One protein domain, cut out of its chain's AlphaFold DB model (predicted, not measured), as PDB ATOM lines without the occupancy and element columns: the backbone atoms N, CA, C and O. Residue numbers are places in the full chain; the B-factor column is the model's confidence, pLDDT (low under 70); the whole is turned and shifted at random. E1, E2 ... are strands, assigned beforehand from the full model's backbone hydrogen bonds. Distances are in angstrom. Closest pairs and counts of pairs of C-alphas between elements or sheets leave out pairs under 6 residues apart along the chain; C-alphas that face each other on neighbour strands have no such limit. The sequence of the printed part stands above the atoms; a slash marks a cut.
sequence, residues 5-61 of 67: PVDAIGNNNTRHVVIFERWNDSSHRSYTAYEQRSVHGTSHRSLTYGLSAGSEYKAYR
ATOM      1  N   PRO A   5      -8.388 -15.025  22.809       56.50
ATOM      2  CA  PRO A   5      -8.593 -13.773  22.077       56.50
ATOM      3  C   PRO A   5      -9.704 -12.911  22.708       56.50
ATOM      4  O   PRO A   5     -10.886 -13.229  22.641       56.50
ATOM      5  N   VAL A   6      -9.330 -11.788  23.317       59.66
ATOM      6  CA  VAL A   6     -10.274 -10.839  23.928       59.66
ATOM      7  C   VAL A   6     -10.401  -9.600  23.045       59.66
ATOM      8  O   VAL A   6      -9.392  -9.092  22.553       59.66
ATOM      9  N   ASP A   7     -11.626  -9.116  22.837       59.72
ATOM     10  CA  ASP A   7     -11.839  -7.758  22.339       59.72
ATOM     11  C   ASP A   7     -11.503  -6.788  23.477       59.72
ATOM     12  O   ASP A   7     -12.227  -6.671  24.467       59.72
ATOM     13  N   ALA A   8     -10.342  -6.150  23.366       50.50
ATOM     14  CA  ALA A   8      -9.815  -5.259  24.390       50.50
ATOM     15  C   ALA A   8     -10.415  -3.838  24.333       50.50
ATOM     16  O   ALA A   8     -10.043  -3.008  25.161       50.50
ATOM     17  N   ILE A   9     -11.301  -3.538  23.369       53.19
ATOM     18  CA  ILE A   9     -11.788  -2.175  23.075       53.19
ATOM     19  C   ILE A   9     -13.286  -2.012  23.421       53.19
ATOM     20  O   ILE A   9     -13.819  -0.901  23.410       53.19
ATOM     21  N   GLY A  10     -13.984  -3.090  23.789       52.81
ATOM     22  CA  GLY A  10     -15.427  -3.046  24.021       52.81
ATOM     23  C   GLY A  10     -15.895  -2.321  25.301       52.81
ATOM     24  O   GLY A  10     -15.252  -2.376  26.347       52.81
ATOM     25  N   ASN A  11     -17.072  -1.684  25.242       55.72
ATOM     26  CA  ASN A  11     -17.809  -1.130  26.388       55.72
ATOM     27  C   ASN A  11     -18.945  -2.078  26.847       55.72
ATOM     28  O   ASN A  11     -19.108  -3.175  26.306       55.72
ATOM     29  N   ASN A  12     -19.757  -1.680  27.841       54.16
ATOM     30  CA  ASN A  12     -20.832  -2.536  28.378       54.16
ATOM     31  C   ASN A  12     -21.889  -2.955  27.329       54.16
ATOM     32  O   ASN A  12     -22.591  -3.940  27.553       54.16
ATOM     33  N   ASN A  13     -21.962  -2.259  26.189       54.47
ATOM     34  CA  ASN A  13     -22.871  -2.543  25.081       54.47
ATOM     35  C   ASN A  13     -22.211  -3.370  23.960       54.47
ATOM     36  O   ASN A  13     -22.922  -4.018  23.192       54.47
ATOM     37  N   THR A  14     -20.876  -3.411  23.882       63.12
ATOM     38  CA  THR A  14     -20.106  -4.144  22.856       63.12
ATOM     39  C   THR A  14     -19.311  -5.309  23.444       63.12
ATOM     40  O   THR A  14     -18.241  -5.654  22.955       63.12
ATOM     41  N   ARG A  15     -19.821  -5.939  24.512       67.19
ATOM     42  CA  ARG A  15     -19.173  -7.095  25.145       67.19
ATOM     43  C   ARG A  15     -19.011  -8.233  24.130       67.19
ATOM     44  O   ARG A  15     -19.979  -8.936  23.824       67.19
ATOM     45  N   HIS A  16     -17.788  -8.414  23.643       80.00
ATOM     46  CA  HIS A  16     -17.402  -9.464  22.709       80.00
ATOM     47  C   HIS A  16     -16.208 -10.230  23.280       80.00
ATOM     48  O   HIS A  16     -15.127  -9.691  23.477       80.00
ATOM     49  N   VAL A  17     -16.408 -11.496  23.634       84.50
ATOM     50  CA  VAL A  17     -15.338 -12.346  24.181       84.50
ATOM     51  C   VAL A  17     -15.253 -13.598  23.337       84.50
ATOM     52  O   VAL A  17     -16.278 -14.234  23.085       84.50
ATOM     53  N   VAL A  18     -14.040 -13.962  22.923       87.81
ATOM     54  CA  VAL A  18     -13.791 -15.151  22.113       87.81
ATOM     55  C   VAL A  18     -12.816 -16.069  22.845       87.81
ATOM     56  O   VAL A  18     -11.668 -15.744  23.117       87.81
ATOM     57  N   ILE A  19     -13.264 -17.269  23.183       88.38
ATOM     58  CA  ILE A  19     -12.448 -18.268  23.870       88.38
ATOM     59  C   ILE A  19     -12.083 -19.330  22.846       88.38
ATOM     60  O   ILE A  19     -12.936 -20.110  22.420       88.38
ATOM     61  N   PHE A  20     -10.817 -19.349  22.433       90.06
ATOM     62  CA  PHE A  20     -10.320 -20.346  21.492       90.06
ATOM     63  C   PHE A  20     -10.413 -21.745  22.106       90.06
ATOM     64  O   PHE A  20      -9.906 -22.008  23.200       90.06
ATOM     65  N   GLU A  21     -11.008 -22.669  21.359       93.25
ATOM     66  CA  GLU A  21     -11.037 -24.080  21.710       93.25
ATOM     67  C   GLU A  21      -9.958 -24.840  20.936       93.25
ATOM     68  O   GLU A  21      -9.039 -25.400  21.535       93.25
ATOM     69  N   ARG A  22     -10.053 -24.867  19.606       93.56
ATOM     70  CA  ARG A  22      -9.151 -25.649  18.753       93.56
ATOM     71  C   ARG A  22      -9.046 -25.071  17.353       93.56
ATOM     72  O   ARG A  22      -9.984 -24.448  16.864       93.56
ATOM     73  N   TRP A  23      -7.939 -25.367  16.684       96.31
ATOM     74  CA  TRP A  23      -7.836 -25.188  15.242       96.31
ATOM     75  C   TRP A  23      -8.712 -26.208  14.521       96.31
ATOM     76  O   TRP A  23      -8.840 -27.349  14.968       96.31
ATOM     77  N   ASN A  24      -9.310 -25.788  13.411       96.00
ATOM     78  CA  ASN A  24     -10.146 -26.665  12.596       96.00
ATOM     79  C   ASN A  24      -9.315 -27.589  11.693       96.00
ATOM     80  O   ASN A  24      -9.775 -28.669  11.336       96.00
ATOM     81  N   ASP A  25      -8.091 -27.179  11.362       94.31
ATOM     82  CA  ASP A  25      -7.138 -27.923  10.543       94.31
ATOM     83  C   ASP A  25      -5.688 -27.547  10.908       94.31
ATOM     84  O   ASP A  25      -5.442 -26.618  11.684       94.31
ATOM     85  N   SER A  26      -4.716 -28.264  10.338       95.00
ATOM     86  CA  SER A  26      -3.278 -28.044  10.564       95.00
ATOM     87  C   SER A  26      -2.722 -26.769   9.920       95.00
ATOM     88  O   SER A  26      -1.610 -26.362  10.244       95.00
ATOM     89  N   SER A  27      -3.473 -26.123   9.024       95.38
ATOM     90  CA  SER A  27      -3.077 -24.860   8.394       95.38
ATOM     91  C   SER A  27      -3.400 -23.635   9.255       95.38
ATOM     92  O   SER A  27      -2.996 -22.527   8.907       95.38
ATOM     93  N   HIS A  28      -4.111 -23.826  10.376       93.12
ATOM     94  CA  HIS A  28      -4.469 -22.782  11.341       93.12
ATOM     95  C   HIS A  28      -5.199 -21.579  10.705       93.12
ATOM     96  O   HIS A  28      -5.020 -20.432  11.111       93.12
ATOM     97  N   ARG A  29      -6.045 -21.836   9.696       93.31
ATOM     98  CA  ARG A  29      -6.799 -20.792   8.968       93.31
ATOM     99  C   ARG A  29      -8.167 -20.478   9.561       93.31
ATOM    100  O   ARG A  29      -8.778 -19.478   9.198       93.31
ATOM    101  N   SER A  30      -8.661 -21.327  10.454       95.06
ATOM    102  CA  SER A  30      -9.878 -21.090  11.227       95.06
ATOM    103  C   SER A  30      -9.856 -21.910  12.511       95.06
ATOM    104  O   SER A  30      -9.156 -22.923  12.612       95.06
ATOM    105  N   TYR A  31     -10.621 -21.472  13.501       94.88
ATOM    106  CA  TYR A  31     -10.688 -22.127  14.799       94.88
ATOM    107  C   TYR A  31     -12.118 -22.192  15.313       94.88
ATOM    108  O   TYR A  31     -12.913 -21.287  15.079       94.88
ATOM    109  N   THR A  32     -12.437 -23.255  16.042       95.69
ATOM    110  CA  THR A  32     -13.667 -23.335  16.827       95.69
ATOM    111  C   THR A  32     -13.467 -22.560  18.132       95.69
ATOM    112  O   THR A  32     -12.415 -22.669  18.775       95.69
ATOM    113  N   ALA A  33     -14.459 -21.762  18.522       94.94
ATOM    114  CA  ALA A  33     -14.437 -20.975  19.748       94.94
ATOM    115  C   ALA A  33     -15.815 -20.874  20.401       94.94
ATOM    116  O   ALA A  33     -16.848 -20.974  19.733       94.94
ATOM    117  N   TYR A  34     -15.801 -20.600  21.704       91.56
ATOM    118  CA  TYR A  34     -16.955 -20.052  22.406       91.56
ATOM    119  C   TYR A  34     -16.924 -18.534  22.275       91.56
ATOM    120  O   TYR A  34     -15.975 -17.879  22.699       91.56
ATOM    121  N   GLU A  35     -17.958 -17.982  21.664       90.69
ATOM    122  CA  GLU A  35     -18.101 -16.561  21.402       90.69
ATOM    123  C   GLU A  35     -19.288 -16.028  22.192       90.69
ATOM    124  O   GLU A  35     -20.422 -16.451  21.976       90.69
ATOM    125  N   GLN A  36     -19.038 -15.067  23.073       87.81
ATOM    126  CA  GLN A  36     -20.089 -14.331  23.753       87.81
ATOM    127  C   GLN A  36     -20.227 -12.955  23.108       87.81
ATOM    128  O   GLN A  36     -19.269 -12.182  23.101       87.81
ATOM    129  N   ARG A  37     -21.423 -12.642  22.610       86.31
ATOM    130  CA  ARG A  37     -21.771 -11.351  22.001       86.31
ATOM    131  C   ARG A  37     -23.022 -10.802  22.659       86.31
ATOM    132  O   ARG A  37     -23.964 -11.560  22.870       86.31
ATOM    133  N   SER A  38     -23.051  -9.490  22.887       77.38
ATOM    134  CA  SER A  38     -24.165  -8.748  23.502       77.38
ATOM    135  C   SER A  38     -25.562  -9.316  23.176       77.38
ATOM    136  O   SER A  38     -26.171  -9.960  24.025       77.38
ATOM    137  N   VAL A  39     -26.037  -9.186  21.930       75.94
ATOM    138  CA  VAL A  39     -27.413  -9.586  21.556       75.94
ATOM    139  C   VAL A  39     -27.581 -11.058  21.151       75.94
ATOM    140  O   VAL A  39     -28.706 -11.526  21.026       75.94
ATOM    141  N   HIS A  40     -26.488 -11.795  20.931       78.44
ATOM    142  CA  HIS A  40     -26.547 -13.183  20.438       78.44
ATOM    143  C   HIS A  40     -26.319 -14.221  21.546       78.44
ATOM    144  O   HIS A  40     -26.432 -15.419  21.292       78.44
ATOM    145  N   GLY A  41     -25.956 -13.784  22.756       82.19
ATOM    146  CA  GLY A  41     -25.559 -14.678  23.836       82.19
ATOM    147  C   GLY A  41     -24.271 -15.437  23.508       82.19
ATOM    148  O   GLY A  41     -23.355 -14.892  22.882       82.19
ATOM    149  N   THR A  42     -24.199 -16.691  23.954       87.62
ATOM    150  CA  THR A  42     -23.045 -17.571  23.731       87.62
ATOM    151  C   THR A  42     -23.277 -18.461  22.515       87.62
ATOM    152  O   THR A  42     -24.265 -19.184  22.437       87.62
ATOM    153  N   SER A  43     -22.344 -18.442  21.570       91.81
ATOM    154  CA  SER A  43     -22.303 -19.327  20.406       91.81
ATOM    155  C   SER A  43     -21.050 -20.201  20.447       91.81
ATOM    156  O   SER A  43     -20.002 -19.756  20.907       91.81
ATOM    157  N   HIS A  44     -21.130 -21.421  19.919       94.00
ATOM    158  CA  HIS A  44     -19.971 -22.289  19.683       94.00
ATOM    159  C   HIS A  44     -19.820 -22.475  18.174       94.00
ATOM    160  O   HIS A  44     -20.679 -23.081  17.536       94.00
ATOM    161  N   ARG A  45     -18.808 -21.839  17.573       94.31
ATOM    162  CA  ARG A  45     -18.697 -21.738  16.108       94.31
ATOM    163  C   ARG A  45     -17.264 -21.580  15.620       94.31
ATOM    164  O   ARG A  45     -16.379 -21.170  16.367       94.31
ATOM    165  N   SER A  46     -17.072 -21.855  14.332       96.38
ATOM    166  CA  SER A  46     -15.836 -21.558  13.611       96.38
ATOM    167  C   SER A  46     -15.693 -20.060  13.337       96.38
ATOM    168  O   SER A  46     -16.635 -19.422  12.858       96.38
ATOM    169  N   LEU A  47     -14.509 -19.514  13.622       94.44
ATOM    170  CA  LEU A  47     -14.139 -18.106  13.479       94.44
ATOM    171  C   LEU A  47     -12.752 -17.951  12.835       94.44
ATOM    172  O   LEU A  47     -11.957 -18.893  12.768       94.44
ATOM    173  N   THR A  48     -12.475 -16.728  12.382       94.06
ATOM    174  CA  THR A  48     -11.209 -16.310  11.754       94.06
ATOM    175  C   THR A  48     -10.657 -14.998  12.333       94.06
ATOM    176  O   THR A  48      -9.741 -14.403  11.763       94.06
ATOM    177  N   TYR A  49     -11.194 -14.523  13.462       91.50
ATOM    178  CA  TYR A  49     -10.749 -13.270  14.080       91.50
ATOM    179  C   TYR A  49      -9.297 -13.355  14.560       91.50
ATOM    180  O   TYR A  49      -8.824 -14.405  14.989       91.50
ATOM    181  N   GLY A  50      -8.563 -12.245  14.467       88.19
ATOM    182  CA  GLY A  50      -7.166 -12.177  14.906       88.19
ATOM    183  C   GLY A  50      -6.159 -12.906  14.009       88.19
ATOM    184  O   GLY A  50      -4.972 -12.894  14.325       88.19
ATOM    185  N   LEU A  51      -6.594 -13.529  12.904       89.12
ATOM    186  CA  LEU A  51      -5.701 -14.241  11.978       89.12
ATOM    187  C   LEU A  51      -5.096 -13.328  10.905       89.12
ATOM    188  O   LEU A  51      -4.017 -13.612  10.391       89.12
ATOM    189  N   SER A  52      -5.779 -12.234  10.556       87.62
ATOM    190  CA  SER A  52      -5.268 -11.250   9.605       87.62
ATOM    191  C   SER A  52      -4.306 -10.264  10.270       87.62
ATOM    192  O   SER A  52      -4.492  -9.833  11.414       87.62
ATOM    193  N   ALA A  53      -3.279  -9.859   9.518       86.00
ATOM    194  CA  ALA A  53      -2.417  -8.755   9.916       86.00
ATOM    195  C   ALA A  53      -3.261  -7.488  10.140       86.00
ATOM    196  O   ALA A  53      -4.162  -7.186   9.361       86.00
ATOM    197  N   GLY A  54      -2.987  -6.763  11.228       83.88
ATOM    198  CA  GLY A  54      -3.735  -5.553  11.584       83.88
ATOM    199  C   GLY A  54      -5.078  -5.783  12.286       83.88
ATOM    200  O   GLY A  54      -5.710  -4.805  12.665       83.88
ATOM    201  N   SER A  55      -5.500  -7.032  12.530       84.00
ATOM    202  CA  SER A  55      -6.752  -7.308  13.251       84.00
ATOM    203  C   SER A  55      -6.777  -6.657  14.640       84.00
ATOM    204  O   SER A  55      -5.780  -6.714  15.365       84.00
ATOM    205  N   GLU A  56      -7.913  -6.076  15.020       82.50
ATOM    206  CA  GLU A  56      -8.161  -5.534  16.364       82.50
ATOM    207  C   GLU A  56      -8.222  -6.631  17.441       82.50
ATOM    208  O   GLU A  56      -7.848  -6.404  18.588       82.50
ATOM    209  N   TYR A  57      -8.594  -7.854  17.051       79.69
ATOM    210  CA  TYR A  57      -8.641  -9.011  17.935       79.69
ATOM    211  C   TYR A  57      -7.226  -9.508  18.204       79.69
ATOM    212  O   TYR A  57      -6.571 -10.097  17.338       79.69
ATOM    213  N   LYS A  58      -6.741  -9.281  19.422       78.94
ATOM    214  CA  LYS A  58      -5.425  -9.749  19.853       78.94
ATOM    215  C   LYS A  58      -5.578 -10.954  20.767       78.94
ATOM    216  O   LYS A  58      -6.359 -10.951  21.716       78.94
ATOM    217  N   ALA A  59      -4.803 -12.000  20.487       75.38
ATOM    218  CA  ALA A  59      -4.696 -13.133  21.391       75.38
ATOM    219  C   ALA A  59      -4.095 -12.653  22.717       75.38
ATOM    220  O   ALA A  59      -2.922 -12.286  22.772       75.38
ATOM    221  N   TYR A  60      -4.886 -12.681  23.784       74.25
ATOM    222  CA  TYR A  60      -4.397 -12.434  25.126       74.25
ATOM    223  C   TYR A  60      -4.033 -13.765  25.779       74.25
ATOM    224  O   TYR A  60      -4.751 -14.768  25.710       74.25
ATOM    225  N   ARG A  61      -2.858 -13.800  26.398       69.69
ATOM    226  CA  ARG A  61      -2.433 -14.911  27.243       69.69
ATOM    227  C   ARG A  61      -2.268 -14.337  28.639       69.69
ATOM    228  O   ARG A  61      -1.388 -13.494  28.807       69.69
TER     229      ARG A  61
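This is residues 5 to 61 of the 67 residues of an uncharacterized protein of Streptomyces hawaiiensis (UniProt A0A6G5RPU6). Residues 5 to 15 loop into a strongly twisted wall of three strands, E1, E2 and E3, and residues 48 to 57 loop round on E1's side of it to the short strand E4. The 57 printed residues hold four named strands, E1 to E4, and no named helix; the class is all strand, with 25 residues in named elements, under half. The sheet E1 - E2 - E3 is antiparallel, a meander, each strand the antiparallel neighbour of the one before. The whole is compact, radius of gyration of the C-alphas 11.4 A, spanning 36 by 24 by 17 A.

E1, residues 16 to 23, and E2, residues 31 to 37, form a hairpin at 165 degrees; N 19 and O 34 are within hydrogen-bond range at 2.8 A. E2 and E3, residues 41 to 47, form another at 154 degrees; N 35 and O 43 are 2.8 A apart. E4, residues 58 to 60, pairs with no named strand and is apart from E1, E2 and E3.

E1 runs 19.9 A from C-alpha 16 at (-17.402, -9.464, 22.709), E2 17.1 A, E3 15.8 A, and E4 6.0 A to C-alpha 60 at (-4.397, -12.434, 25.126).

The C-alphas farthest apart, of Asn 12 and Ser 26, are 35.7 A apart. The printed part has no cut and no long link. Residues 5 to 15 and 61 have pLDDT under 70.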